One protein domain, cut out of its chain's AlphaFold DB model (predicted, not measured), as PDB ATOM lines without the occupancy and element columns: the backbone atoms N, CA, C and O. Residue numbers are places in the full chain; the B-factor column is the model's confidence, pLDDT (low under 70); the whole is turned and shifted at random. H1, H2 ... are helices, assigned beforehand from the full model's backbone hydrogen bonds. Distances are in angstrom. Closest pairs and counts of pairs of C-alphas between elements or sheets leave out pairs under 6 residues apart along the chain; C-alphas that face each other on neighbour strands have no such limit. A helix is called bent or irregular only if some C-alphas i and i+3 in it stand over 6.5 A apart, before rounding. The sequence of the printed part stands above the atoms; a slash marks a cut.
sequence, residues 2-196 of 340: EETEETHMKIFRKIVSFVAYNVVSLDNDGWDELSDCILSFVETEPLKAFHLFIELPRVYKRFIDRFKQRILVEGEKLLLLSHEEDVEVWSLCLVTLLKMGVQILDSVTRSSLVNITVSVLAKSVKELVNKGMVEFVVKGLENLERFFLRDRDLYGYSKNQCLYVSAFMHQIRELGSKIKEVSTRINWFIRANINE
ATOM      1  N   GLU A   2       8.202 -10.934   9.406       32.09
ATOM      2  CA  GLU A   2       8.851 -12.130  10.005       32.09
ATOM      3  C   GLU A   2      10.394 -12.158   9.921       32.09
ATOM      4  O   GLU A   2      11.064 -12.628  10.836       32.09
ATOM      5  N   GLU A   3      10.987 -11.603   8.861       32.09
ATOM      6  CA  GLU A   3      12.439 -11.674   8.591       32.09
ATOM      7  C   GLU A   3      13.304 -10.960   9.660       32.09
ATOM      8  O   GLU A   3      14.425 -11.363   9.988       32.09
ATOM      9  N   THR A   4      12.742  -9.912  10.267       33.69
ATOM     10  CA  THR A   4      13.337  -9.138  11.364       33.69
ATOM     11  C   THR A   4      13.341  -9.898  12.692       33.69
ATOM     12  O   THR A   4      14.323  -9.825  13.428       33.69
ATOM     13  N   GLU A   5      12.299 -10.678  12.998       36.12
ATOM     14  CA  GLU A   5      12.245 -11.487  14.227       36.12
ATOM     15  C   GLU A   5      13.216 -12.670  14.173       36.12
ATOM     16  O   GLU A   5      13.925 -12.940  15.146       36.12
ATOM     17  N   GLU A   6      13.323 -13.336  13.020       36.16
ATOM     18  CA  GLU A   6      14.257 -14.449  12.833       36.16
ATOM     19  C   GLU A   6      15.719 -13.992  13.005       36.16
ATOM     20  O   GLU A   6      16.534 -14.665  13.647       36.16
ATOM     21  N   THR A   7      16.043 -12.809  12.478       38.25
ATOM     22  CA  THR A   7      17.381 -12.211  12.562       38.25
ATOM     23  C   THR A   7      17.726 -11.794  13.992       38.25
ATOM     24  O   THR A   7      18.806 -12.134  14.487       38.25
ATOM     25  N   HIS A   8      16.798 -11.154  14.710       37.91
ATOM     26  CA  HIS A   8      16.983 -10.818  16.126       37.91
ATOM     27  C   HIS A   8      17.161 -12.066  16.994       37.91
ATOM     28  O   HIS A   8      18.045 -12.108  17.853       37.91
ATOM     29  N   MET A   9      16.404 -13.129  16.717       43.41
ATOM     30  CA  MET A   9      16.513 -14.377  17.461       43.41
ATOM     31  C   MET A   9      17.855 -15.086  17.212       43.41
ATOM     32  O   MET A   9      18.393 -15.710  18.125       43.41
ATOM     33  N   LYS A  10      18.441 -14.988  16.009       43.97
ATOM     34  CA  LYS A  10      19.793 -15.510  15.714       43.97
ATOM     35  C   LYS A  10      20.889 -14.750  16.466       43.97
ATOM     36  O   LYS A  10      21.862 -15.361  16.907       43.97
ATOM     37  N   ILE A  11      20.742 -13.434  16.620       39.56
ATOM     38  CA  ILE A  11      21.697 -12.585  17.346       39.56
ATOM     39  C   ILE A  11      21.612 -12.852  18.850       39.56
ATOM     40  O   ILE A  11      22.631 -13.131  19.480       39.56
ATOM     41  N   PHE A  12      20.398 -12.858  19.406       41.88
ATOM     42  CA  PHE A  12      20.146 -13.157  20.817       41.88
ATOM     43  C   PHE A  12      20.742 -14.511  21.228       41.88
ATOM     44  O   PHE A  12      21.449 -14.610  22.228       41.88
ATOM     45  N   ARG A  13      20.571 -15.536  20.388       47.91
ATOM     46  CA  ARG A  13      21.168 -16.867  20.573       47.91
ATOM     47  C   ARG A  13      22.692 -16.859  20.716       47.91
ATOM     48  O   ARG A  13      23.222 -17.540  21.589       47.91
ATOM     49  N   LYS A  14      23.403 -16.090  19.886       43.97
ATOM     50  CA  LYS A  14      24.873 -15.990  19.952       43.97
ATOM     51  C   LYS A  14      25.335 -15.317  21.242       43.97
ATOM     52  O   LYS A  14      26.311 -15.756  21.841       43.97
ATOM     53  N   ILE A  15      24.614 -14.283  21.674       41.53
ATOM     54  CA  ILE A  15      24.894 -13.568  22.922       41.53
ATOM     55  C   ILE A  15      24.665 -14.498  24.115       41.53
ATOM     56  O   ILE A  15      25.550 -14.628  24.955       41.53
ATOM     57  N   VAL A  16      23.540 -15.218  24.162       42.81
ATOM     58  CA  VAL A  16      23.271 -16.158  25.258       42.81
ATOM     59  C   VAL A  16      24.256 -17.325  25.264       42.81
ATOM     60  O   VAL A  16      24.701 -17.705  26.336       42.81
ATOM     61  N   SER A  17      24.666 -17.859  24.110       43.47
ATOM     62  CA  SER A  17      25.706 -18.899  24.041       43.47
ATOM     63  C   SER A  17      27.036 -18.419  24.636       43.47
ATOM     64  O   SER A  17      27.659 -19.119  25.437       43.47
ATOM     65  N   PHE A  18      27.428 -17.183  24.313       43.09
ATOM     66  CA  PHE A  18      28.630 -16.557  24.856       43.09
ATOM     67  C   PHE A  18      28.527 -16.337  26.372       43.09
ATOM     68  O   PHE A  18      29.458 -16.660  27.107       43.09
ATOM     69  N   VAL A  19      27.386 -15.848  26.865       42.34
ATOM     70  CA  VAL A  19      27.153 -15.646  28.303       42.34
ATOM     71  C   VAL A  19      27.051 -16.989  29.037       42.34
ATOM     72  O   VAL A  19      27.670 -17.144  30.079       42.34
ATOM     73  N   ALA A  20      26.393 -18.003  28.472       42.00
ATOM     74  CA  ALA A  20      26.273 -19.347  29.043       42.00
ATOM     75  C   ALA A  20      27.598 -20.072  29.163       42.00
ATOM     76  O   ALA A  20      27.842 -20.725  30.170       42.00
ATOM     77  N   TYR A  21      28.475 -19.933  28.175       42.78
ATOM     78  CA  TYR A  21      29.817 -20.484  28.274       42.78
ATOM     79  C   TYR A  21      30.589 -19.892  29.458       42.78
ATOM     80  O   TYR A  21      31.248 -20.638  30.177       42.78
ATOM     81  N   ASN A  22      30.450 -18.588  29.701       39.81
ATOM     82  CA  ASN A  22      31.125 -17.901  30.799       39.81
ATOM     83  C   ASN A  22      30.435 -18.107  32.160       39.81
ATOM     84  O   ASN A  22      31.122 -18.291  33.149       39.81
ATOM     85  N   VAL A  23      29.105 -18.135  32.236       37.19
ATOM     86  CA  VAL A  23      28.358 -18.273  33.500       37.19
ATOM     87  C   VAL A  23      28.270 -19.737  33.941       37.19
ATOM     88  O   VAL A  23      28.567 -20.054  35.085       37.19
ATOM     89  N   VAL A  24      27.949 -20.666  33.031       40.31
ATOM     90  CA  VAL A  24      27.766 -22.089  33.380       40.31
ATOM     91  C   VAL A  24      29.093 -22.799  33.629       40.31
ATOM     92  O   VAL A  24      29.123 -23.741  34.405       40.31
ATOM     93  N   SER A  25      30.194 -22.377  32.997       39.84
ATOM     94  CA  SER A  25      31.501 -23.026  33.209       39.84
ATOM     95  C   SER A  25      32.262 -22.489  34.428       39.84
ATOM     96  O   SER A  25      33.260 -23.099  34.814       39.84
ATOM     97  N   LEU A  26      31.847 -21.344  34.987       38.03
ATOM     98  CA  LEU A  26      32.532 -20.666  36.096       38.03
ATOM     99  C   LEU A  26      31.766 -20.747  37.421       38.03
ATOM    100  O   LEU A  26      32.410 -20.678  38.460       38.03
ATOM    101  N   ASP A  27      30.442 -20.915  37.387       37.47
ATOM    102  CA  ASP A  27      29.605 -21.012  38.581       37.47
ATOM    103  C   ASP A  27      29.220 -22.477  38.843       37.47
ATOM    104  O   ASP A  27      28.406 -23.074  38.124       37.47
ATOM    105  N   ASN A  28      29.864 -23.086  39.842       41.88
ATOM    106  CA  ASN A  28      29.593 -24.453  40.283       41.88
ATOM    107  C   ASN A  28      28.118 -24.579  40.722       41.88
ATOM    108  O   ASN A  28      27.764 -24.270  41.855       41.88
ATOM    109  N   ASP A  29      27.281 -25.107  39.820       43.34
ATOM    110  CA  ASP A  29      25.855 -25.445  39.995       43.34
ATOM    111  C   ASP A  29      24.816 -24.306  39.892       43.34
ATOM    112  O   ASP A  29      23.670 -24.509  40.302       43.34
ATOM    113  N   GLY A  30      25.155 -23.144  39.327       51.66
ATOM    114  CA  GLY A  30      24.405 -21.933  39.669       51.66
ATOM    115  C   GLY A  30      23.453 -21.276  38.674       51.66
ATOM    116  O   GLY A  30      22.702 -20.433  39.141       51.66
ATOM    117  N   TRP A  31      23.398 -21.592  37.366       59.38
ATOM    118  CA  TRP A  31      22.497 -20.822  36.469       59.38
ATOM    119  C   TRP A  31      21.035 -21.293  36.480       59.38
ATOM    120  O   TRP A  31      20.424 -21.611  35.453       59.38
ATOM    121  N   ASP A  32      20.493 -21.359  37.686       61.31
ATOM    122  CA  ASP A  32      19.134 -21.768  37.991       61.31
ATOM    123  C   ASP A  32      18.122 -20.844  37.288       61.31
ATOM    124  O   ASP A  32      17.139 -21.331  36.736       61.31
ATOM    125  N   GLU A  33      18.424 -19.549  37.154       56.56
ATOM    126  CA  GLU A  33      17.581 -18.559  36.476       56.56
ATOM    127  C   GLU A  33      17.481 -18.793  34.967       56.56
ATOM    128  O   GLU A  33      16.394 -18.673  34.403       56.56
ATOM    129  N   LEU A  34      18.580 -19.147  34.281       61.03
ATOM    130  CA  LEU A  34      18.496 -19.495  32.857       61.03
ATOM    131  C   LEU A  34      17.757 -20.818  32.674       61.03
ATOM    132  O   LEU A  34      17.001 -20.960  31.716       61.03
ATOM    133  N   SER A  35      17.955 -21.776  33.575       64.44
ATOM    134  CA  SER A  35      17.217 -23.035  33.526       64.44
ATOM    135  C   SER A  35      15.710 -22.815  33.716       64.44
ATOM    136  O   SER A  35      14.913 -23.345  32.940       64.44
ATOM    137  N   ASP A  36      15.319 -21.959  34.663       63.94
ATOM    138  CA  ASP A  36      13.923 -21.589  34.922       63.94
ATOM    139  C   ASP A  36      13.340 -20.746  33.771       63.94
ATOM    140  O   ASP A  36      12.183 -20.914  33.386       63.94
ATOM    141  N   CYS A  37      14.160 -19.899  33.145       62.31
ATOM    142  CA  CYS A  37      13.808 -19.150  31.939       62.31
ATOM    143  C   CYS A  37      13.571 -20.080  30.739       62.31
ATOM    144  O   CYS A  37      12.551 -19.966  30.058       62.31
ATOM    145  N   ILE A  38      14.463 -21.052  30.508       68.44
ATOM    146  CA  ILE A  38      14.261 -22.093  29.494       68.44
ATOM    147  C   ILE A  38      12.977 -22.851  29.805       68.44
ATOM    148  O   ILE A  38      12.158 -22.994  28.910       68.44
ATOM    149  N   LEU A  39      12.764 -23.296  31.046       73.94
ATOM    150  CA  LEU A  39      11.550 -24.009  31.444       73.94
ATOM    151  C   LEU A  39      10.282 -23.205  31.117       73.94
ATOM    152  O   LEU A  39       9.387 -23.734  30.459       73.94
ATOM    153  N   SER A  40      10.250 -21.922  31.488       70.75
ATOM    154  CA  SER A  40       9.154 -21.000  31.172       70.75
ATOM    155  C   SER A  40       8.921 -20.874  29.662       70.75
ATOM    156  O   SER A  40       7.784 -20.975  29.188       70.75
ATOM    157  N   PHE A  41       9.992 -20.748  28.870       67.56
ATOM    158  CA  PHE A  41       9.878 -20.743  27.414       67.56
ATOM    159  C   PHE A  41       9.403 -22.083  26.861       67.56
ATOM    160  O   PHE A  41       8.624 -22.089  25.921       67.56
ATOM    161  N   VAL A  42       9.810 -23.227  27.413       80.44
ATOM    162  CA  VAL A  42       9.297 -24.520  26.935       80.44
ATOM    163  C   VAL A  42       7.790 -24.628  27.193       80.44
ATOM    164  O   VAL A  42       7.081 -25.256  26.417       80.44
ATOM    165  N   GLU A  43       7.273 -24.020  28.260       77.56
ATOM    166  CA  GLU A  43       5.842 -24.050  28.574       77.56
ATOM    167  C   GLU A  43       4.996 -23.110  27.711       77.56
ATOM    168  O   GLU A  43       3.852 -23.446  27.403       77.56
ATOM    169  N   THR A  44       5.551 -21.963  27.323       73.31
ATOM    170  CA  THR A  44       4.813 -20.887  26.643       73.31
ATOM    171  C   THR A  44       5.150 -20.767  25.160       73.31
ATOM    172  O   THR A  44       4.256 -20.612  24.332       73.31
ATOM    173  N   GLU A  45       6.431 -20.878  24.806       75.25
ATOM    174  CA  GLU A  45       6.976 -20.668  23.463       75.25
ATOM    175  C   GLU A  45       8.077 -21.705  23.125       75.25
ATOM    176  O   GLU A  45       9.260 -21.355  23.002       75.25
ATOM    177  N   PRO A  46       7.724 -22.998  22.948       81.31
ATOM    178  CA  PRO A  46       8.694 -24.096  22.870       81.31
ATOM    179  C   PRO A  46       9.799 -23.910  21.821       81.31
ATOM    180  O   PRO A  46      10.955 -24.260  22.056       81.31
ATOM    181  N   LEU A  47       9.479 -23.304  20.673       80.38
ATOM    182  CA  LEU A  47      10.452 -23.055  19.605       80.38
ATOM    183  C   LEU A  47      11.559 -22.083  20.034       80.38
ATOM    184  O   LEU A  47      12.721 -22.268  19.661       80.38
ATOM    185  N   LYS A  48      11.234 -21.080  20.861       74.19
ATOM    186  CA  LYS A  48      12.235 -20.159  21.415       74.19
ATOM    187  C   LYS A  48      13.169 -20.891  22.370       74.19
ATOM    188  O   LYS A  48      14.384 -20.725  22.270       74.19
ATOM    189  N   ALA A  49      12.619 -21.757  23.222       73.75
ATOM    190  CA  ALA A  49      13.414 -22.586  24.122       73.75
ATOM    191  C   ALA A  49      14.350 -23.534  23.365       73.75
ATOM    192  O   ALA A  49      15.513 -23.672  23.732       73.75
ATOM    193  N   PHE A  50      13.878 -24.160  22.286       84.00
ATOM    194  CA  PHE A  50      14.691 -25.078  21.484       84.00
ATOM    195  C   PHE A  50      15.854 -24.352  20.827       84.00
ATOM    196  O   PHE A  50      16.999 -24.789  20.909       84.00
ATOM    197  N   HIS A  51      15.578 -23.189  20.247       77.62
ATOM    198  CA  HIS A  51      16.596 -22.323  19.682       77.62
ATOM    199  C   HIS A  51      17.642 -21.856  20.696       77.62
ATOM    200  O   HIS A  51      18.819 -21.774  20.350       77.62
ATOM    201  N   LEU A  52      17.227 -21.577  21.930       66.44
ATOM    202  CA  LEU A  52      18.133 -21.246  23.022       66.44
ATOM    203  C   LEU A  52      18.990 -22.458  23.409       66.44
ATOM    204  O   LEU A  52      20.212 -22.365  23.473       66.44
ATOM    205  N   PHE A  53      18.348 -23.612  23.590       80.69
ATOM    206  CA  PHE A  53      18.976 -24.846  24.043       80.69
ATOM    207  C   PHE A  53      20.042 -25.373  23.074       80.69
ATOM    208  O   PHE A  53      21.119 -25.789  23.505       80.69
ATOM    209  N   ILE A  54      19.784 -25.344  21.761       82.00
ATOM    210  CA  ILE A  54      20.734 -25.879  20.773       82.00
ATOM    211  C   ILE A  54      22.053 -25.107  20.713       82.00
ATOM    212  O   ILE A  54      23.044 -25.657  20.243       82.00
ATOM    213  N   GLU A  55      22.097 -23.871  21.201       72.00
ATOM    214  CA  GLU A  55      23.314 -23.052  21.236       72.00
ATOM    215  C   GLU A  55      24.008 -23.090  22.606       72.00
ATOM    216  O   GLU A  55      25.069 -22.488  22.778       72.00
ATOM    217  N   LEU A  56      23.450 -23.812  23.584       68.44
ATOM    218  CA  LEU A  56      24.099 -23.963  24.879       68.44
ATOM    219  C   LEU A  56      25.375 -24.805  24.754       68.44
ATOM    220  O   LEU A  56      25.377 -25.819  24.040       68.44
ATOM    221  N   PRO A  57      26.442 -24.442  25.485       66.19
ATOM    222  CA  PRO A  57      27.595 -25.312  25.653       66.19
ATOM    223  C   PRO A  57      27.202 -26.575  26.431       66.19
ATOM    224  O   PRO A  57      26.043 -26.781  26.800       66.19
ATOM    225  N   ARG A  58      28.172 -27.452  26.697       67.88
ATOM    226  CA  ARG A  58      27.956 -28.522  27.674       67.88
ATOM    227  C   ARG A  58      27.601 -27.894  29.020       67.88
ATOM    228  O   ARG A  58      28.348 -27.064  29.524       67.88
ATOM    229  N   VAL A  59      26.465 -28.296  29.576       65.12
ATOM    230  CA  VAL A  59      25.966 -27.811  30.866       65.12
ATOM    231  C   VAL A  59      25.778 -28.989  31.824       65.12
ATOM    232  O   VAL A  59      25.638 -30.140  31.400       65.12
ATOM    233  N   TYR A  60      25.790 -28.718  33.128       63.16
ATOM    234  CA  TYR A  60      25.699 -29.758  34.152       63.16
ATOM    235  C   TYR A  60      24.320 -30.419  34.216       63.16
ATOM    236  O   TYR A  60      23.290 -29.843  33.865       63.16
ATOM    237  N   LYS A  61      24.286 -31.643  34.753       69.62
ATOM    238  CA  LYS A  61      23.061 -32.442  34.881       69.62
ATOM    239  C   LYS A  61      21.936 -31.691  35.604       69.62
ATOM    240  O   LYS A  61      20.808 -31.706  35.128       69.62
ATOM    241  N   ARG A  62      22.242 -31.022  36.724       70.62
ATOM    242  CA  ARG A  62      21.257 -30.282  37.532       70.62
ATOM    243  C   ARG A  62      20.543 -29.198  36.718       70.62
ATOM    244  O   ARG A  62      19.332 -29.062  36.843       70.62
ATOM    245  N   PHE A  63      21.277 -28.498  35.851       73.06
ATOM    246  CA  PHE A  63      20.725 -27.477  34.962       73.06
ATOM    247  C   PHE A  63      19.703 -28.076  33.987       73.06
ATOM    248  O   PHE A  63      18.606 -27.549  33.833       73.06
ATOM    249  N   ILE A  64      20.039 -29.209  33.366       77.69
ATOM    250  CA  ILE A  64      19.189 -29.882  32.368       77.69
ATOM    251  C   ILE A  64      17.988 -30.565  33.027       77.69
ATOM    252  O   ILE A  64      16.898 -30.610  32.458       77.69
ATOM    253  N   ASP A  65      18.174 -31.111  34.229       81.75
ATOM    254  CA  ASP A  65      17.171 -31.912  34.929       81.75
ATOM    255  C   ASP A  65      15.859 -31.158  35.176       81.75
ATOM    256  O   ASP A  65      14.807 -31.800  35.204       81.75
ATOM    257  N   ARG A  66      15.910 -29.824  35.266       81.44
ATOM    258  CA  ARG A  66      14.745 -28.956  35.478       81.44
ATOM    259  C   ARG A  66      13.788 -28.920  34.290       81.44
ATOM    260  O   ARG A  66      12.581 -29.003  34.485       81.44
ATOM    261  N   PHE A  67      14.304 -28.849  33.062       84.12
ATOM    262  CA  PHE A  67      13.471 -28.664  31.865       84.12
ATOM    263  C   PHE A  67      13.500 -29.841  30.881       84.12
ATOM    264  O   PHE A  67      12.665 -29.889  29.977       84.12
ATOM    265  N   LYS A  68      14.396 -30.828  31.036       87.38
ATOM    266  CA  LYS A  68      14.558 -31.937  30.067       87.38
ATOM    267  C   LYS A  68      13.278 -32.712  29.769       87.38
ATOM    268  O   LYS A  68      13.040 -33.093  28.628       87.38
ATOM    269  N   GLN A  69      12.450 -32.952  30.788       88.06
ATOM    270  CA  GLN A  69      11.195 -33.685  30.611       88.06
ATOM    271  C   GLN A  69      10.213 -32.865  29.785       88.06
ATOM    272  O   GLN A  69       9.542 -33.395  28.906       88.06
ATOM    273  N   ARG A  70      10.167 -31.555  30.038       89.44
ATOM    274  CA  ARG A  70       9.290 -30.649  29.315       89.44
ATOM    275  C   ARG A  70       9.741 -30.488  27.862       89.44
ATOM    276  O   ARG A  70       8.902 -30.589  26.976       89.44
ATOM    277  N   ILE A  71      11.051 -30.350  27.614       90.62
ATOM    278  CA  ILE A  71      11.613 -30.345  26.252       90.62
ATOM    279  C   ILE A  71      11.247 -31.631  25.514       90.62
ATOM    280  O   ILE A  71      10.839 -31.564  24.358       90.62
ATOM    281  N   LEU A  72      11.357 -32.793  26.168       89.88
ATOM    282  CA  LEU A  72      10.986 -34.065  25.552       89.88
ATOM    283  C   LEU A  72       9.506 -34.095  25.156       89.88
ATOM    284  O   LEU A  72       9.198 -34.443  24.022       89.88
ATOM    285  N   VAL A  73       8.610 -33.703  26.067       90.81
ATOM    286  CA  VAL A  73       7.156 -33.717  25.837       90.81
ATOM    287  C   VAL A  73       6.750 -32.759  24.718       90.81
ATOM    288  O   VAL A  73       6.024 -33.155  23.809       90.81
ATOM    289  N   GLU A  74       7.203 -31.505  24.759       91.19
ATOM    290  CA  GLU A  74       6.837 -30.525  23.729       91.19
ATOM    291  C   GLU A  74       7.535 -30.819  22.395       91.19
ATOM    292  O   GLU A  74       6.933 -30.673  21.332       91.19
ATOM    293  N   GLY A  75       8.773 -31.318  22.436       90.25
ATOM    294  CA  GLY A  75       9.506 -31.737  21.245       90.25
ATOM    295  C   GLY A  75       8.842 -32.924  20.554       90.25
ATOM    296  O   GLY A  75       8.699 -32.918  19.336       90.25
ATOM    297  N   GLU A  76       8.376 -33.920  21.314       89.88
ATOM    298  CA  GLU A  76       7.616 -35.051  20.774       89.88
ATOM    299  C   GLU A  76       6.324 -34.588  20.093       89.88
ATOM    300  O   GLU A  76       6.058 -34.990  18.961       89.88
ATOM    301  N   LYS A  77       5.549 -33.700  20.728       89.44
ATOM    302  CA  LYS A  77       4.328 -33.150  20.118       89.44
ATOM    303  C   LYS A  77       4.625 -32.466  18.786       89.44
ATOM    304  O   LYS A  77       3.959 -32.756  17.795       89.44
ATOM    305  N   LEU A  78       5.632 -31.593  18.748       88.50
ATOM    306  CA  LEU A  78       5.990 -30.843  17.543       88.50
ATOM    307  C   LEU A  78       6.508 -31.752  16.418       88.50
ATOM    308  O   LEU A  78       6.169 -31.537  15.257       88.50
ATOM    309  N   LEU A  79       7.249 -32.812  16.758       88.44
ATOM    310  CA  LEU A  79       7.703 -33.826  15.799       88.44
ATOM    311  C   LEU A  79       6.568 -34.669  15.203       88.44
ATOM    312  O   LEU A  79       6.726 -35.203  14.105       88.44
ATOM    313  N   LEU A  80       5.463 -34.840  15.933       82.19
ATOM    314  CA  LEU A  80       4.293 -35.605  15.484       82.19
ATOM    315  C   LEU A  80       3.282 -34.741  14.713       82.19
ATOM    316  O   LEU A  80       2.543 -35.264  13.879       82.19
ATOM    317  N   LEU A  81       3.260 -33.430  14.973       78.25
ATOM    318  CA  LEU A  81       2.369 -32.460  14.327       78.25
ATOM    319  C   LEU A  81       2.893 -31.925  12.987       78.25
ATOM    320  O   LEU A  81       2.192 -31.164  12.334       78.25
ATOM    321  N   SER A  82       4.108 -32.289  12.572       70.38
ATOM    322  CA  SER A  82       4.767 -31.650  11.428       70.38
ATOM    323  C   SER A  82       4.013 -31.845  10.103       70.38
ATOM    324  O   SER A  82       3.680 -32.973   9.720       70.38
ATOM    325  N   HIS A  83       3.786 -30.729   9.402       69.94
ATOM    326  CA  HIS A  83       3.213 -30.652   8.057       69.94
ATOM    327  C   HIS A  83       4.316 -30.526   6.988       69.94
ATOM    328  O   HIS A  83       5.478 -30.294   7.315       69.94
ATOM    329  N   GLU A  84       3.969 -30.689   5.704       61.28
ATOM    330  CA  GLU A  84       4.931 -30.688   4.583       61.28
ATOM    331  C   GLU A  84       5.774 -29.407   4.464       61.28
ATOM    332  O   GLU A  84       6.892 -29.467   3.952       61.28
ATOM    333  N   GLU A  85       5.288 -28.278   4.980       63.91
ATOM    334  CA  GLU A  85       5.949 -26.969   4.872       63.91
ATOM    335  C   GLU A  85       6.880 -26.641   6.062       63.91
ATOM    336  O   GLU A  85       7.683 -25.719   5.968       63.91
ATOM    337  N   ASP A  86       6.875 -27.441   7.137       83.56
ATOM    338  CA  ASP A  86       7.535 -27.120   8.416       83.56
ATOM    339  C   ASP A  86       8.876 -27.857   8.645       83.56
ATOM    340  O   ASP A  86       9.196 -28.279   9.766       83.56
ATOM    341  N   VAL A  87       9.693 -28.043   7.597       87.31
ATOM    342  CA  VAL A  87      10.990 -28.757   7.708       87.31
ATOM    343  C   VAL A  87      11.876 -28.147   8.790       87.31
ATOM    344  O   VAL A  87      12.542 -28.865   9.537       87.31
ATOM    345  N   GLU A  88      11.919 -26.824   8.862       87.12
ATOM    346  CA  GLU A  88      12.774 -26.059   9.760       87.12
ATOM    347  C   GLU A  88      12.388 -26.300  11.225       87.12
ATOM    348  O   GLU A  88      13.264 -26.520  12.067       87.12
ATOM    349  N   VAL A  89      11.086 -26.347  11.519       88.50
ATOM    350  CA  VAL A  89      10.557 -26.643  12.857       88.50
ATOM    351  C   VAL A  89      10.821 -28.098  13.230       88.50
ATOM    352  O   VAL A  89      11.349 -28.370  14.312       88.50
ATOM    353  N   TRP A  90      10.527 -29.041  12.330       93.88
ATOM    354  CA  TRP A  90      10.786 -30.462  12.575       93.88
ATOM    355  C   TRP A  90      12.278 -30.731  12.809       93.88
ATOM    356  O   TRP A  90      12.662 -31.406  13.766       93.88
ATOM    357  N   SER A  91      13.135 -30.141  11.975       92.69
ATOM    358  CA  SER A  91      14.589 -30.251  12.080       92.69
ATOM    359  C   SER A  91      15.118 -29.646  13.381       92.69
ATOM    360  O   SER A  91      15.954 -30.263  14.043       92.69
ATOM    361  N   LEU A  92      14.594 -28.491  13.808       90.56
ATOM    362  CA  LEU A  92      14.937 -27.897  15.100       90.56
ATOM    363  C   LEU A  92      14.602 -28.840  16.260       90.56
ATOM    364  O   LEU A  92      15.429 -29.028  17.155       90.56
ATOM    365  N   CYS A  93      13.416 -29.449  16.246       93.25
ATOM    366  CA  CYS A  93      13.000 -30.390  17.283       93.25
ATOM    367  C   CYS A  93      13.914 -31.624  17.304       93.25
ATOM    368  O   CYS A  93      14.391 -32.030  18.365       93.25
ATOM    369  N   LEU A  94      14.226 -32.172  16.125       94.31
ATOM    370  CA  LEU A  94      15.143 -33.301  15.964       94.31
ATOM    371  C   LEU A  94      16.527 -32.996  16.557       94.31
ATOM    372  O   LEU A  94      17.045 -33.777  17.358       94.31
ATOM    373  N   VAL A  95      17.109 -31.849  16.196       93.88
ATOM    374  CA  VAL A  95      18.410 -31.384  16.699       93.88
ATOM    375  C   VAL A  95      18.377 -31.203  18.215       93.88
ATOM    376  O   VAL A  95      19.263 -31.691  18.914       93.88
ATOM    377  N   THR A  96      17.339 -30.546  18.732       93.25
ATOM    378  CA  THR A  96      17.181 -30.255  20.164       93.25
ATOM    379  C   THR A  96      17.151 -31.535  20.989       93.25
ATOM    380  O   THR A  96      17.917 -31.678  21.944       93.25
ATOM    381  N   LEU A  97      16.312 -32.500  20.602       93.31
ATOM    382  CA  LEU A  97      16.173 -33.755  21.336       93.31
ATOM    383  C   LEU A  97      17.444 -34.611  21.266       93.31
ATOM    384  O   LEU A  97      17.834 -35.212  22.269       93.31
ATOM    385  N   LEU A  98      18.136 -34.629  20.124       91.81
ATOM    386  CA  LEU A  98      19.416 -35.327  20.012       91.81
ATOM    387  C   LEU A  98      20.521 -34.667  20.839       91.81
ATOM    388  O   LEU A  98      21.232 -35.372  21.558       91.81
ATOM    389  N   LYS A  99      20.647 -33.334  20.794       90.75
ATOM    390  CA  LYS A  99      21.601 -32.593  21.634       90.75
ATOM    391  C   LYS A  99      21.317 -32.843  23.117       90.75
ATOM    392  O   LYS A  99      22.243 -33.082  23.885       90.75
ATOM    393  N   MET A 100      20.045 -32.879  23.515       89.31
ATOM    394  CA  MET A 100      19.646 -33.201  24.887       89.31
ATOM    395  C   MET A 100      20.117 -34.601  25.296       89.31
ATOM    396  O   MET A 100      20.699 -34.763  26.367       89.31
ATOM    397  N   GLY A 101      19.939 -35.609  24.437       87.88
ATOM    398  CA  GLY A 101      20.465 -36.952  24.688       87.88
ATOM    399  C   GLY A 101      21.991 -36.985  24.831       87.88
ATOM    400  O   GLY A 101      22.507 -37.630  25.745       87.88
ATOM    401  N   VAL A 102      22.708 -36.241  23.982       86.38
ATOM    402  CA  VAL A 102      24.172 -36.083  24.057       86.38
ATOM    403  C   VAL A 102      24.597 -35.458  25.388       86.38
ATOM    404  O   VAL A 102      25.495 -35.990  26.044       86.38
ATOM    405  N   GLN A 103      23.945 -34.379  25.824       80.75
ATOM    406  CA  GLN A 103      24.288 -33.717  27.085       80.75
ATOM    407  C   GLN A 103      23.945 -34.576  28.314       80.75
ATOM    408  O   GLN A 103      24.731 -34.642  29.256       80.75
ATOM    409  N   ILE A 104      22.831 -35.318  28.298       79.25
ATOM    410  CA  ILE A 104      22.451 -36.219  29.402       79.25
ATOM    411  C   ILE A 104      23.447 -37.377  29.557       79.25
ATOM    412  O   ILE A 104      23.740 -37.789  30.682       79.25
ATOM    413  N   LEU A 105      23.976 -37.912  28.453       73.06
ATOM    414  CA  LEU A 105      24.935 -39.024  28.469       73.06
ATOM    415  C   LEU A 105      26.320 -38.664  29.007       73.06
ATOM    416  O   LEU A 105      27.076 -39.572  29.352       73.06
ATOM    417  N   ASP A 106      26.642 -37.375  29.080       59.75
ATOM    418  CA  ASP A 106      27.850 -36.879  29.744       59.75
ATOM    419  C   ASP A 106      27.713 -36.912  31.278       59.75
ATOM    420  O   ASP A 106      28.696 -36.796  32.005       59.75
ATOM    421  N   SER A 107      26.492 -37.102  31.796       55.41
ATOM    422  CA  SER A 107      26.235 -37.194  33.231       55.41
ATOM    423  C   SER A 107      26.420 -38.618  33.773       55.41
ATOM    424  O   SER A 107      26.112 -39.610  33.114       55.41
ATOM    425  N   VAL A 108      26.879 -38.724  35.026       40.78
ATOM    426  CA  VAL A 108      27.255 -39.975  35.729       40.78
ATOM    427  C   VAL A 108      26.140 -41.045  35.754       40.78
ATOM    428  O   VAL A 108      26.402 -42.219  36.007       40.78
ATOM    429  N   THR A 109      24.885 -40.689  35.466       48.41
ATOM    430  CA  THR A 109      23.738 -41.609  35.506       48.41
ATOM    431  C   THR A 109      23.110 -41.785  34.123       48.41
ATOM    432  O   THR A 109      22.472 -40.875  33.599       48.41
ATOM    433  N   ARG A 110      23.221 -42.994  33.551       53.62
ATOM    434  CA  ARG A 110      22.530 -43.377  32.307       53.62
ATOM    435  C   ARG A 110      21.017 -43.269  32.517       53.62
ATOM    436  O   ARG A 110      20.429 -44.077  33.230       53.62
ATOM    437  N   SER A 111      20.393 -42.261  31.918       59.84
ATOM    438  CA  SER A 111      18.954 -42.037  32.040       59.84
ATOM    439  C   SER A 111      18.178 -42.906  31.046       59.84
ATOM    440  O   SER A 111      18.516 -42.946  29.863       59.84
ATOM    441  N   SER A 112      17.098 -43.553  31.501       66.81
ATOM    442  CA  SER A 112      16.114 -44.235  30.639       66.81
ATOM    443  C   SER A 112      15.543 -43.318  29.549       66.81
ATOM    444  O   SER A 112      15.162 -43.803  28.482       66.81
ATOM    445  N   LEU A 113      15.574 -41.999  29.775       70.12
ATOM    446  CA  LEU A 113      15.170 -40.972  28.815       70.12
ATOM    447  C   LEU A 113      15.941 -41.049  27.506       70.12
ATOM    448  O   LEU A 113      15.354 -40.837  26.459       70.12
ATOM    449  N   VAL A 114      17.220 -41.422  27.538       73.31
ATOM    450  CA  VAL A 114      18.055 -41.510  26.334       73.31
ATOM    451  C   VAL A 114      17.466 -42.515  25.338       73.31
ATOM    452  O   VAL A 114      17.358 -42.223  24.148       73.31
ATOM    453  N   ASN A 115      17.031 -43.679  25.825       74.31
ATOM    454  CA  ASN A 115      16.420 -44.711  24.985       74.31
ATOM    455  C   ASN A 115      15.041 -44.276  24.479       74.31
ATOM    456  O   ASN A 115      14.710 -44.519  23.318       74.31
ATOM    457  N   ILE A 116      14.264 -43.599  25.334       77.00
ATOM    458  CA  ILE A 116      12.960 -43.037  24.966       77.00
ATOM    459  C   ILE A 116      13.141 -42.014  23.841       77.00
ATOM    460  O   ILE A 116      12.510 -42.161  22.797       77.00
ATOM    461  N   THR A 117      14.074 -41.067  23.978       82.31
ATOM    462  CA  THR A 117      14.375 -40.060  22.955       82.31
ATOM    463  C   THR A 117      14.714 -40.701  21.609       82.31
ATOM    464  O   THR A 117      14.113 -40.333  20.607       82.31
ATOM    465  N   VAL A 118      15.608 -41.699  21.558       85.31
ATOM    466  CA  VAL A 118      15.942 -42.367  20.279       85.31
ATOM    467  C   VAL A 118      14.707 -43.005  19.649       85.31
ATOM    468  O   VAL A 118      14.508 -42.885  18.441       85.31
ATOM    469  N   SER A 119      13.871 -43.664  20.454       86.25
ATOM    470  CA  SER A 119      12.665 -44.324  19.954       86.25
ATOM    471  C   SER A 119      11.631 -43.335  19.403       86.25
ATOM    472  O   SER A 119      11.103 -43.570  18.316       86.25
ATOM    473  N   VAL A 120      11.409 -42.205  20.086       87.69
ATOM    474  CA  VAL A 120      10.522 -41.114  19.642       87.69
ATOM    475  C   VAL A 120      11.011 -40.521  18.321       87.69
ATOM    476  O   VAL A 120      10.245 -40.422  17.364       87.69
ATOM    477  N   LEU A 121      12.304 -40.204  18.228       92.00
ATOM    478  CA  LEU A 121      12.900 -39.653  17.012       92.00
ATOM    479  C   LEU A 121      12.787 -40.623  15.833       92.00
ATOM    480  O   LEU A 121      12.363 -40.241  14.743       92.00
ATOM    481  N   ALA A 122      13.127 -41.895  16.050       91.56
ATOM    482  CA  ALA A 122      13.038 -42.910  15.009       91.56
ATOM    483  C   ALA A 122      11.590 -43.141  14.560       91.56
ATOM    484  O   ALA A 122      11.350 -43.376  13.377       91.56
ATOM    485  N   LYS A 123      10.622 -43.060  15.481       91.38
ATOM    486  CA  LYS A 123       9.193 -43.147  15.165       91.38
ATOM    487  C   LYS A 123       8.741 -41.975  14.290       91.38
ATOM    488  O   LYS A 123       8.147 -42.234  13.249       91.38
ATOM    489  N   SER A 124       9.085 -40.734  14.645       91.81
ATOM    490  CA  SER A 124       8.742 -39.549  13.839       91.81
ATOM    491  C   SER A 124       9.290 -39.659  12.408       91.81
ATOM    492  O   SER A 124       8.544 -39.498  11.444       91.81
ATOM    493  N   VAL A 125      10.559 -40.061  12.248       93.00
ATOM    494  CA  VAL A 125      11.153 -40.289  10.916       93.00
ATOM    495  C   VAL A 125      10.395 -41.369  10.136       93.00
ATOM    496  O   VAL A 125      10.076 -41.172   8.965       93.00
ATOM    497  N   LYS A 126      10.079 -42.509  10.770       93.31
ATOM    498  CA  LYS A 126       9.326 -43.604  10.132       93.31
ATOM    499  C   LYS A 126       7.947 -43.158   9.660       93.31
ATOM    500  O   LYS A 126       7.545 -43.509   8.558       93.31
ATOM    501  N   GLU A 127       7.229 -42.397  10.478       91.94
ATOM    502  CA  GLU A 127       5.896 -41.906  10.134       91.94
ATOM    503  C   GLU A 127       5.929 -40.955   8.934       91.94
ATOM    504  O   GLU A 127       5.108 -41.102   8.031       91.94
ATOM    505  N   LEU A 128       6.905 -40.046   8.869       91.69
ATOM    506  CA  LEU A 128       7.076 -39.145   7.723       91.69
ATOM    507  C   LEU A 128       7.447 -39.901   6.441       91.69
ATOM    508  O   LEU A 128       6.887 -39.637   5.378       91.69
ATOM    509  N   VAL A 129       8.331 -40.896   6.535       92.31
ATOM    510  CA  VAL A 129       8.669 -41.758   5.391       92.31
ATOM    511  C   VAL A 129       7.448 -42.542   4.907       92.31
ATOM    512  O   VAL A 129       7.202 -42.596   3.705       92.31
ATOM    513  N   ASN A 130       6.645 -43.092   5.821       92.06
ATOM    514  CA  ASN A 130       5.417 -43.816   5.475       92.06
ATOM    515  C   ASN A 130       4.366 -42.915   4.803       92.06
ATOM    516  O   ASN A 130       3.547 -43.411   4.035       92.06
ATOM    517  N   LYS A 131       4.405 -41.602   5.060       91.12
ATOM    518  CA  LYS A 131       3.591 -40.588   4.369       91.12
ATOM    519  C   LYS A 131       4.165 -40.169   3.006       91.12
ATOM    520  O   LYS A 131       3.572 -39.333   2.339       91.12
ATOM    521  N   GLY A 132       5.301 -40.725   2.580       90.56
ATOM    522  CA  GLY A 132       5.966 -40.372   1.321       90.56
ATOM    523  C   GLY A 132       6.862 -39.130   1.400       90.56
ATOM    524  O   GLY A 132       7.403 -38.702   0.385       90.56
ATOM    525  N   MET A 133       7.091 -38.575   2.594       92.12
ATOM    526  CA  MET A 133       7.812 -37.312   2.800       92.12
ATOM    527  C   MET A 133       9.335 -37.511   2.900       92.12
ATOM    528  O   MET A 133       9.998 -37.014   3.810       92.12
ATOM    529  N   VAL A 134       9.924 -38.274   1.977       92.88
ATOM    530  CA  VAL A 134      11.352 -38.634   2.044       92.88
ATOM    531  C   VAL A 134      12.259 -37.408   1.894       92.88
ATOM    532  O   VAL A 134      13.205 -37.268   2.664       92.88
ATOM    533  N   GLU A 135      11.970 -36.494   0.961       93.06
ATOM    534  CA  GLU A 135      12.793 -35.285   0.764       93.06
ATOM    535  C   GLU A 135      12.749 -34.346   1.976       93.06
ATOM    536  O   GLU A 135      13.773 -33.782   2.360       93.06
ATOM    537  N   PHE A 136      11.583 -34.231   2.622       93.00
ATOM    538  CA  PHE A 136      11.404 -33.482   3.868       93.00
ATOM    539  C   PHE A 136      12.358 -34.002   4.952       93.00
ATOM    540  O   PHE A 136      13.120 -33.241   5.553       93.00
ATOM    541  N   VAL A 137      12.361 -35.324   5.155       94.06
ATOM    542  CA  VAL A 137      13.230 -35.993   6.132       94.06
ATOM    543  C   VAL A 137      14.701 -35.790   5.779       94.06
ATOM    544  O   VAL A 137      15.498 -35.472   6.658       94.06
ATOM    545  N   VAL A 138      15.072 -35.945   4.505       94.62
ATOM    546  CA  VAL A 138      16.451 -35.745   4.038       94.62
ATOM    547  C   VAL A 138      16.926 -34.325   4.346       94.62
ATOM    548  O   VAL A 138      17.964 -34.175   4.988       94.62
ATOM    549  N   LYS A 139      16.143 -33.295   4.002       94.31
ATOM    550  CA  LYS A 139      16.483 -31.890   4.283       94.31
ATOM    551  C   LYS A 139      16.663 -31.640   5.787       94.31
ATOM    552  O   LYS A 139      17.616 -30.980   6.206       94.31
ATOM    553  N   GLY A 140      15.796 -32.212   6.623       93.00
ATOM    554  CA  GLY A 140      15.931 -32.095   8.076       93.00
ATOM    555  C   GLY A 140      17.149 -32.838   8.653       93.00
ATOM    556  O   GLY A 140      17.752 -32.351   9.612       93.00
ATOM    557  N   LEU A 141      17.561 -33.966   8.057       95.00
ATOM    558  CA  LEU A 141      18.782 -34.693   8.429       95.00
ATOM    559  C   LEU A 141      20.062 -33.977   7.972       95.00
ATOM    560  O   LEU A 141      21.061 -34.008   8.685       95.00
ATOM    561  N   GLU A 142      20.050 -33.290   6.832       92.12
ATOM    562  CA  GLU A 142      21.185 -32.461   6.396       92.12
ATOM    563  C   GLU A 142      21.418 -31.273   7.339       92.12
ATOM    564  O   GLU A 142      22.557 -30.919   7.651       92.12
ATOM    565  N   ASN A 143      20.345 -30.672   7.855       90.31
ATOM    566  CA  ASN A 143      20.447 -29.654   8.900       90.31
ATOM    567  C   ASN A 143      21.041 -30.224  10.197       90.31
ATOM    568  O   ASN A 143      21.889 -29.583  10.823       90.31
ATOM    569  N   LEU A 144      20.644 -31.445  10.574       93.06
ATOM    570  CA  LEU A 144      21.206 -32.154  11.721       93.06
ATOM    571  C   LEU A 144      22.710 -32.422  11.551       93.06
ATOM    572  O   LEU A 144      23.480 -32.257  12.494       93.06
ATOM    573  N   GLU A 145      23.140 -32.806  10.354       89.94
ATOM    574  CA  GLU A 145      24.554 -33.005  10.035       89.94
ATOM    575  C   GLU A 145      25.363 -31.715  10.187       89.94
ATOM    576  O   GLU A 145      26.384 -31.718  10.875       89.94
ATOM    577  N   ARG A 146      24.892 -30.598   9.611       85.81
ATOM    578  CA  ARG A 146      25.549 -29.285   9.761       85.81
ATOM    579  C   ARG A 146      25.665 -28.881  11.227       85.81
ATOM    580  O   ARG A 146      26.709 -28.378  11.641       85.81
ATOM    581  N   PHE A 147      24.607 -29.115  12.004       87.50
ATOM    582  CA  PHE A 147      24.614 -28.855  13.437       87.50
ATOM    583  C   PHE A 147      25.686 -29.686  14.147       87.50
ATOM    584  O   PHE A 147      26.513 -29.121  14.860       87.50
ATOM    585  N   PHE A 148      25.708 -31.005  13.934       84.38
ATOM    586  CA  PHE A 148      26.649 -31.882  14.625       84.38
ATOM    587  C   PHE A 148      28.097 -31.647  14.232       84.38
ATOM    588  O   PHE A 148      28.954 -31.755  15.100       84.38
ATOM    589  N   LEU A 149      28.381 -31.313  12.971       78.19
ATOM    590  CA  LEU A 149      29.729 -30.924  12.556       78.19
ATOM    591  C   LEU A 149      30.220 -29.745  13.403       78.19
ATOM    592  O   LEU A 149      31.246 -29.848  14.067       78.19
ATOM    593  N   ARG A 150      29.418 -28.680  13.481       76.19
ATOM    594  CA  ARG A 150      29.745 -27.484  14.262       76.19
ATOM    595  C   ARG A 150      29.838 -27.760  15.766       76.19
ATOM    596  O   ARG A 150      30.803 -27.363  16.404       76.19
ATOM    597  N   ASP A 151      28.833 -28.412  16.345       78.50
ATOM    598  CA  ASP A 151      28.741 -28.646  17.792       78.50
ATOM    599  C   ASP A 151      29.839 -29.603  18.284       78.50
ATOM    600  O   ASP A 151      30.448 -29.382  19.331       78.50
ATOM    601  N   ARG A 152      30.164 -30.630  17.488       73.56
ATOM    602  CA  ARG A 152      31.275 -31.543  17.768       73.56
ATOM    603  C   ARG A 152      32.617 -30.831  17.710       73.56
ATOM    604  O   ARG A 152      33.428 -31.055  18.603       73.56
ATOM    605  N   ASP A 153      32.856 -30.013  16.689       67.56
ATOM    606  CA  ASP A 153      34.137 -29.317  16.535       67.56
ATOM    607  C   ASP A 153      34.378 -28.328  17.687       67.56
ATOM    608  O   ASP A 153      35.504 -28.184  18.154       67.56
ATOM    609  N   LEU A 154      33.312 -27.721  18.222       56.62
ATOM    610  CA  LEU A 154      33.395 -26.801  19.361       56.62
ATOM    611  C   LEU A 154      33.581 -27.510  20.714       56.62
ATOM    612  O   LEU A 154      34.370 -27.061  21.556       56.62
ATOM    613  N   TYR A 155      32.845 -28.599  20.958       66.19
ATOM    614  CA  TYR A 155      32.725 -29.177  22.304       66.19
ATOM    615  C   TYR A 155      33.350 -30.568  22.471       66.19
ATOM    616  O   TYR A 155      33.452 -31.042  23.606       66.19
ATOM    617  N   GLY A 156      33.764 -31.225  21.384       72.06
ATOM    618  CA  GLY A 156      34.186 -32.630  21.371       72.06
ATOM    619  C   GLY A 156      33.037 -33.575  21.737       72.06
ATOM    620  O   GLY A 156      32.071 -33.159  22.372       72.06
ATOM    621  N   TYR A 157      33.080 -34.849  21.339       78.94
ATOM    622  CA  TYR A 157      32.055 -35.853  21.690       78.94
ATOM    623  C   TYR A 157      32.739 -37.087  22.295       78.94
ATOM    624  O   TYR A 157      33.728 -37.583  21.761       78.94
ATOM    625  N   SER A 158      32.224 -37.597  23.415       76.19
ATOM    626  CA  SER A 158      32.717 -38.829  24.036       76.19
ATOM    627  C   SER A 158      32.266 -40.065  23.255       76.19
ATOM    628  O   SER A 158      31.263 -40.043  22.541       76.19
ATOM    629  N   LYS A 159      32.943 -41.204  23.455       80.06
ATOM    630  CA  LYS A 159      32.561 -42.482  22.829       80.06
ATOM    631  C   LYS A 159      31.084 -42.829  23.051       80.06
ATOM    632  O   LYS A 159      30.422 -43.294  22.127       80.06
ATOM    633  N   ASN A 160      30.551 -42.585  24.247       80.75
ATOM    634  CA  ASN A 160      29.146 -42.862  24.563       80.75
ATOM    635  C   ASN A 160      28.189 -41.929  23.811       80.75
ATOM    636  O   ASN A 160      27.167 -42.391  23.306       80.75
ATOM    637  N   GLN A 161      28.538 -40.646  23.686       84.38
ATOM    638  CA  GLN A 161      27.773 -39.672  22.902       84.38
ATOM    639  C   GLN A 161      27.791 -40.034  21.410       84.38
ATOM    640  O   GLN A 161      26.744 -40.063  20.764       84.38
ATOM    641  N   CYS A 162      28.952 -40.426  20.879       85.38
ATOM    642  CA  CYS A 162      29.076 -40.902  19.503       85.38
ATOM    643  C   CYS A 162      28.236 -42.161  19.246       85.38
ATOM    644  O   CYS A 162      27.554 -42.265  18.223       85.38
ATOM    645  N   LEU A 163      28.258 -43.122  20.178       85.38
ATOM    646  CA  LEU A 163      27.450 -44.340  20.096       85.38
ATOM    647  C   LEU A 163      25.949 -44.045  20.151       85.38
ATOM    648  O   LEU A 163      25.185 -44.712  19.459       85.38
ATOM    649  N   TYR A 164      25.527 -43.044  20.921       88.06
ATOM    650  CA  TYR A 164      24.132 -42.621  20.984       88.06
ATOM    651  C   TYR A 164      23.625 -42.075  19.653       88.06
ATOM    652  O   TYR A 164      22.622 -42.570  19.134       88.06
ATOM    653  N   VAL A 165      24.347 -41.126  19.052       90.31
ATOM    654  CA  VAL A 165      23.948 -40.599  17.740       90.31
ATOM    655  C   VAL A 165      24.016 -41.705  16.683       90.31
ATOM    656  O   VAL A 165      23.102 -41.841  15.870       90.31
ATOM    657  N   SER A 166      25.033 -42.575  16.753       89.00
ATOM    658  CA  SER A 166      25.130 -43.757  15.883       89.00
ATOM    659  C   SER A 166      23.911 -44.675  16.000       89.00
ATOM    660  O   SER A 166      23.455 -45.218  14.995       89.00
ATOM    661  N   ALA A 167      23.398 -44.890  17.216       89.81
ATOM    662  CA  ALA A 167      22.252 -45.759  17.455       89.81
ATOM    663  C   ALA A 167      20.994 -45.206  16.778       89.81
ATOM    664  O   ALA A 167      20.279 -45.960  16.120       89.81
ATOM    665  N   PHE A 168      20.768 -43.893  16.869       92.75
ATOM    666  CA  PHE A 168      19.677 -43.240  16.147       92.75
ATOM    667  C   PHE A 168      19.849 -43.360  14.624       92.75
ATOM    668  O   PHE A 168      18.940 -43.854  13.955       92.75
ATOM    669  N   MET A 169      21.030 -43.032  14.083       93.75
ATOM    670  CA  MET A 169      21.318 -43.164  12.643       93.75
ATOM    671  C   MET A 169      21.070 -44.590  12.132       93.75
ATOM    672  O   MET A 169      20.495 -44.786  11.064       93.75
ATOM    673  N   HIS A 170      21.459 -45.607  12.904       90.00
ATOM    674  CA  HIS A 170      21.250 -47.005  12.533       90.00
ATOM    675  C   HIS A 170      19.761 -47.387  12.478       90.00
ATOM    676  O   HIS A 170      19.375 -48.197  11.638       90.00
ATOM    677  N   GLN A 171      18.913 -46.827  13.345       91.56
ATOM    678  CA  GLN A 171      17.478 -47.144  13.356       91.56
ATOM    679  C   GLN A 171      16.725 -46.600  12.140       91.56
ATOM    680  O   GLN A 171      15.708 -47.179  11.756       91.56
ATOM    681  N   ILE A 172      17.205 -45.503  11.550       92.88
ATOM    682  CA  ILE A 172      16.543 -44.840  10.419       92.88
ATOM    683  C   ILE A 172      17.174 -45.178   9.063       92.88
ATOM    684  O   ILE A 172      16.560 -44.953   8.024       92.88
ATOM    685  N   ARG A 173      18.382 -45.757   9.054       91.06
ATOM    686  CA  ARG A 173      19.175 -46.011   7.842       91.06
ATOM    687  C   ARG A 173      18.443 -46.817   6.769       91.06
ATOM    688  O   ARG A 173      18.642 -46.565   5.589       91.06
ATOM    689  N   GLU A 174      17.631 -47.796   7.154       91.44
ATOM    690  CA  GLU A 174      16.967 -48.697   6.200       91.44
ATOM    691  C   GLU A 174      15.595 -48.175   5.727       91.44
ATOM    692  O   GLU A 174      14.856 -48.893   5.063       91.44
ATOM    693  N   LEU A 175      15.254 -46.917   6.032       91.69
ATOM    694  CA  LEU A 175      13.985 -46.293   5.628       91.69
ATOM    695  C   LEU A 175      14.015 -45.691   4.213       91.69
ATOM    696  O   LEU A 175      13.010 -45.178   3.738       91.69
ATOM    697  N   GLY A 176      15.154 -45.746   3.523       90.62
ATOM    698  CA  GLY A 176      15.280 -45.299   2.137       90.62
ATOM    699  C   GLY A 176      16.731 -45.055   1.740       90.62
ATOM    700  O   GLY A 176      17.572 -44.769   2.589       90.62
ATOM    701  N   SER A 177      17.043 -45.141   0.445       91.75
ATOM    702  CA  SER A 177      18.415 -44.980  -0.066       91.75
ATOM    703  C   SER A 177      19.010 -43.598   0.238       91.75
ATOM    704  O   SER A 177      20.152 -43.518   0.682       91.75
ATOM    705  N   LYS A 178      18.229 -42.522   0.088       92.12
ATOM    706  CA  LYS A 178      18.670 -41.155   0.417       92.12
ATOM    707  C   LYS A 178      18.915 -40.964   1.918       92.12
ATOM    708  O   LYS A 178      19.936 -40.420   2.326       92.12
ATOM    709  N   ILE A 179      18.021 -41.486   2.761       93.31
ATOM    710  CA  ILE A 179      18.177 -41.449   4.225       93.31
ATOM    711  C   ILE A 179      19.409 -42.255   4.649       93.31
ATOM    712  O   ILE A 179      20.172 -41.813   5.510       93.31
ATOM    713  N   LYS A 180      19.644 -43.412   4.018       93.06
ATOM    714  CA  LYS A 180      20.828 -44.249   4.229       93.06
ATOM    715  C   LYS A 180      22.118 -43.489   3.964       93.06
ATOM    716  O   LYS A 180      23.062 -43.638   4.738       93.06
ATOM    717  N   GLU A 181      22.159 -42.697   2.900       90.94
ATOM    718  CA  GLU A 181      23.319 -41.890   2.534       90.94
ATOM    719  C   GLU A 181      23.639 -40.844   3.610       90.94
ATOM    720  O   GLU A 181      24.733 -40.873   4.183       90.94
ATOM    721  N   VAL A 182      22.667 -39.996   3.969       89.62
ATOM    722  CA  VAL A 182      22.857 -38.943   4.986       89.62
ATOM    723  C   VAL A 182      23.174 -39.547   6.357       89.62
ATOM    724  O   VAL A 182      24.114 -39.126   7.030       89.62
ATOM    725  N   SER A 183      22.475 -40.617   6.746       90.62
ATOM    726  CA  SER A 183      22.734 -41.318   8.013       90.62
ATOM    727  C   SER A 183      24.141 -41.920   8.065       90.62
ATOM    728  O   SER A 183      24.783 -41.926   9.115       90.62
ATOM    729  N   THR A 184      24.643 -42.431   6.934       87.69
ATOM    730  CA  THR A 184      26.000 -42.990   6.847       87.69
ATOM    731  C   THR A 184      27.050 -41.887   6.954       87.69
ATOM    732  O   THR A 184      28.026 -42.080   7.677       87.69
ATOM    733  N   ARG A 185      26.831 -40.727   6.319       87.75
ATOM    734  CA  ARG A 185      27.694 -39.543   6.461       87.75
ATOM    735  C   ARG A 185      27.784 -39.077   7.907       87.75
ATOM    736  O   ARG A 185      28.883 -39.035   8.452       87.75
ATOM    737  N   ILE A 186      26.647 -38.829   8.560       87.38
ATOM    738  CA  ILE A 186      26.602 -38.411   9.971       87.38
ATOM    739  C   ILE A 186      27.342 -39.425  10.856       87.38
ATOM    740  O   ILE A 186      28.189 -39.057  11.667       87.38
ATOM    741  N   ASN A 187      27.072 -40.721  10.674       84.62
ATOM    742  CA  ASN A 187      27.715 -41.775  11.459       84.62
ATOM    743  C   ASN A 187      29.232 -41.856  11.210       84.62
ATOM    744  O   ASN A 187      29.992 -42.094  12.146       84.62
ATOM    745  N   TRP A 188      29.683 -41.644   9.970       79.56
ATOM    746  CA  TRP A 188      31.105 -41.577   9.642       79.56
ATOM    747  C   TRP A 188      31.775 -40.388  10.331       79.56
ATOM    748  O   TRP A 188      32.757 -40.587  11.042       79.56
ATOM    749  N   PHE A 189      31.196 -39.186  10.231       75.25
ATOM    750  CA  PHE A 189      31.725 -37.990  10.890       75.25
ATOM    751  C   PHE A 189      31.850 -38.170  12.403       75.25
ATOM    752  O   PHE A 189      32.860 -37.812  13.005       75.25
ATOM    753  N   ILE A 190      30.847 -38.768  13.030       74.44
ATOM    754  CA  ILE A 190      30.830 -38.949  14.482       74.44
ATOM    755  C   ILE A 190      31.810 -40.046  14.937       74.44
ATOM    756  O   ILE A 190      32.281 -40.015  16.074       74.44
ATOM    757  N   ARG A 191      32.153 -41.008  14.066       67.38
ATOM    758  CA  ARG A 191      33.048 -42.136  14.387       67.38
ATOM    759  C   ARG A 191      34.498 -41.960  13.954       67.38
ATOM    760  O   ARG A 191      35.345 -42.638  14.530       67.38
ATOM    761  N   ALA A 192      34.787 -41.092  12.985       59.44
ATOM    762  CA  ALA A 192      36.126 -40.918  12.416       59.44
ATOM    763  C   ALA A 192      37.216 -40.640  13.475       59.44
ATOM    764  O   ALA A 192      38.349 -41.060  13.280       59.44
ATOM    765  N   ASN A 193      36.857 -40.069  14.635       52.94
ATOM    766  CA  ASN A 193      37.780 -39.785  15.744       52.94
ATOM    767  C   ASN A 193      37.710 -40.742  16.947       52.94
ATOM    768  O   ASN A 193      38.397 -40.512  17.934       52.94
ATOM    769  N   ILE A 194      36.957 -41.852  16.899       51.66
ATOM    770  CA  ILE A 194      37.053 -42.877  17.967       51.66
ATOM    771  C   ILE A 194      38.456 -43.530  17.978       51.66
ATOM    772  O   ILE A 194      38.852 -44.110  18.987       51.66
ATOM    773  N   ASN A 195      39.210 -43.409  16.879       42.78
ATOM    774  CA  ASN A 195      40.552 -43.971  16.716       42.78
ATOM    775  C   ASN A 195      41.705 -43.030  17.109       42.78
ATOM    776  O   ASN A 195      42.847 -43.482  17.099       42.78
ATOM    777  N   GLU A 196      41.449 -41.776  17.492       50.91
ATOM    778  CA  GLU A 196      42.497 -40.876  17.991       50.91
ATOM    779  C   GLU A 196      42.295 -40.595  19.483       50.91
ATOM    780  O   GLU A 196      41.674 -39.621  19.896       50.91
TER     781      GLU A 196
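This is residues 2 to 196 of the 340 residues of an uncharacterized protein of Arabis nemorensis (UniProt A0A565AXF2). What is the main shape? Six helices, H5 to H10, make an up-and-down bundle, each running against the one before it in the chain, with H6 in the core; H2 and H3 pack as a hairpin on one side, and H4 sits near one end of H6. H1, the longest helix, packs on H3 with residues 13 to 17 alone, and its residues 2 to 8 stick out. What is it made of, and how large is it? The printed part has 195 residues with ten named helices, H1 to H10 in chain order, and no named strand: the class is all helix. It is compact, with a radius of gyration of the C-alphas of 16.2 A and spans of 47 by 45 by 29 A.

What does the longest helix meet? H1, residues 2 to 24, touches H3, residues 46 to 53, at a steep tilt of 43 degrees; their closest C-alphas, of Arg 13 and Leu 52, are 5.9 A apart. What follows inward? H2, residues 32 to 44, forms a hairpin with H3, closest at the C-alphas of Phe 41 and Ala 49, 5.2 A. H3 touches the hub H6, residues 87 to 105, closest at the C-alphas of Phe 50 and Thr 96, 5.9 A; H4, residues 61 to 65, only just touches H6, with 3 pairs of C-alphas within 8 A, the closest being Lys 61 and Ile 104, 6.7 A. What else touches H6? H5, residues 68 to 80, and H7, residues 112 to 130, each form a hairpin with H6, closest at the C-alphas of Gly 75 and Cys 93, 5.5 A, and of Gly 101 and Val 114, 5.4 A. H8, residues 134 to 155, touches it at a steep tilt of 41 degrees, closest at the C-alphas of Ser 91 and Gly 140, 4.6 A; H9, residues 159 to 175, touches it too, closest at the C-alphas of Val 102 and Gln 161, 5.2 A. H10, residues 177 to 191, is apart from H6 but forms a hairpin with H9, closest at the C-alphas of Arg 173 and Lys 180, 4.3 A. What do the backbones show? Every O i to N i+4 pair is within hydrogen-bond range in H1 to H8 and H10, and 11 of 13 in H9, which is irregular: C-alphas 171 and 174 are 7.3 A apart.

Where does H1 begin? C-alpha 2 is at (8.851, -12.130, 10.005), and H1 is 31.7 A long. Where does H10 end? C-alpha 191 is at (33.048, -42.136, 14.387). How long are others? H8 measures 30.9 A, H7 27.3 A and H6 27.0 A.

Is there a cut or a long link? The printed part has no cut and no long link. Where is confidence low? Of the printed residues 64 are under 70, among them residues 2 to 38.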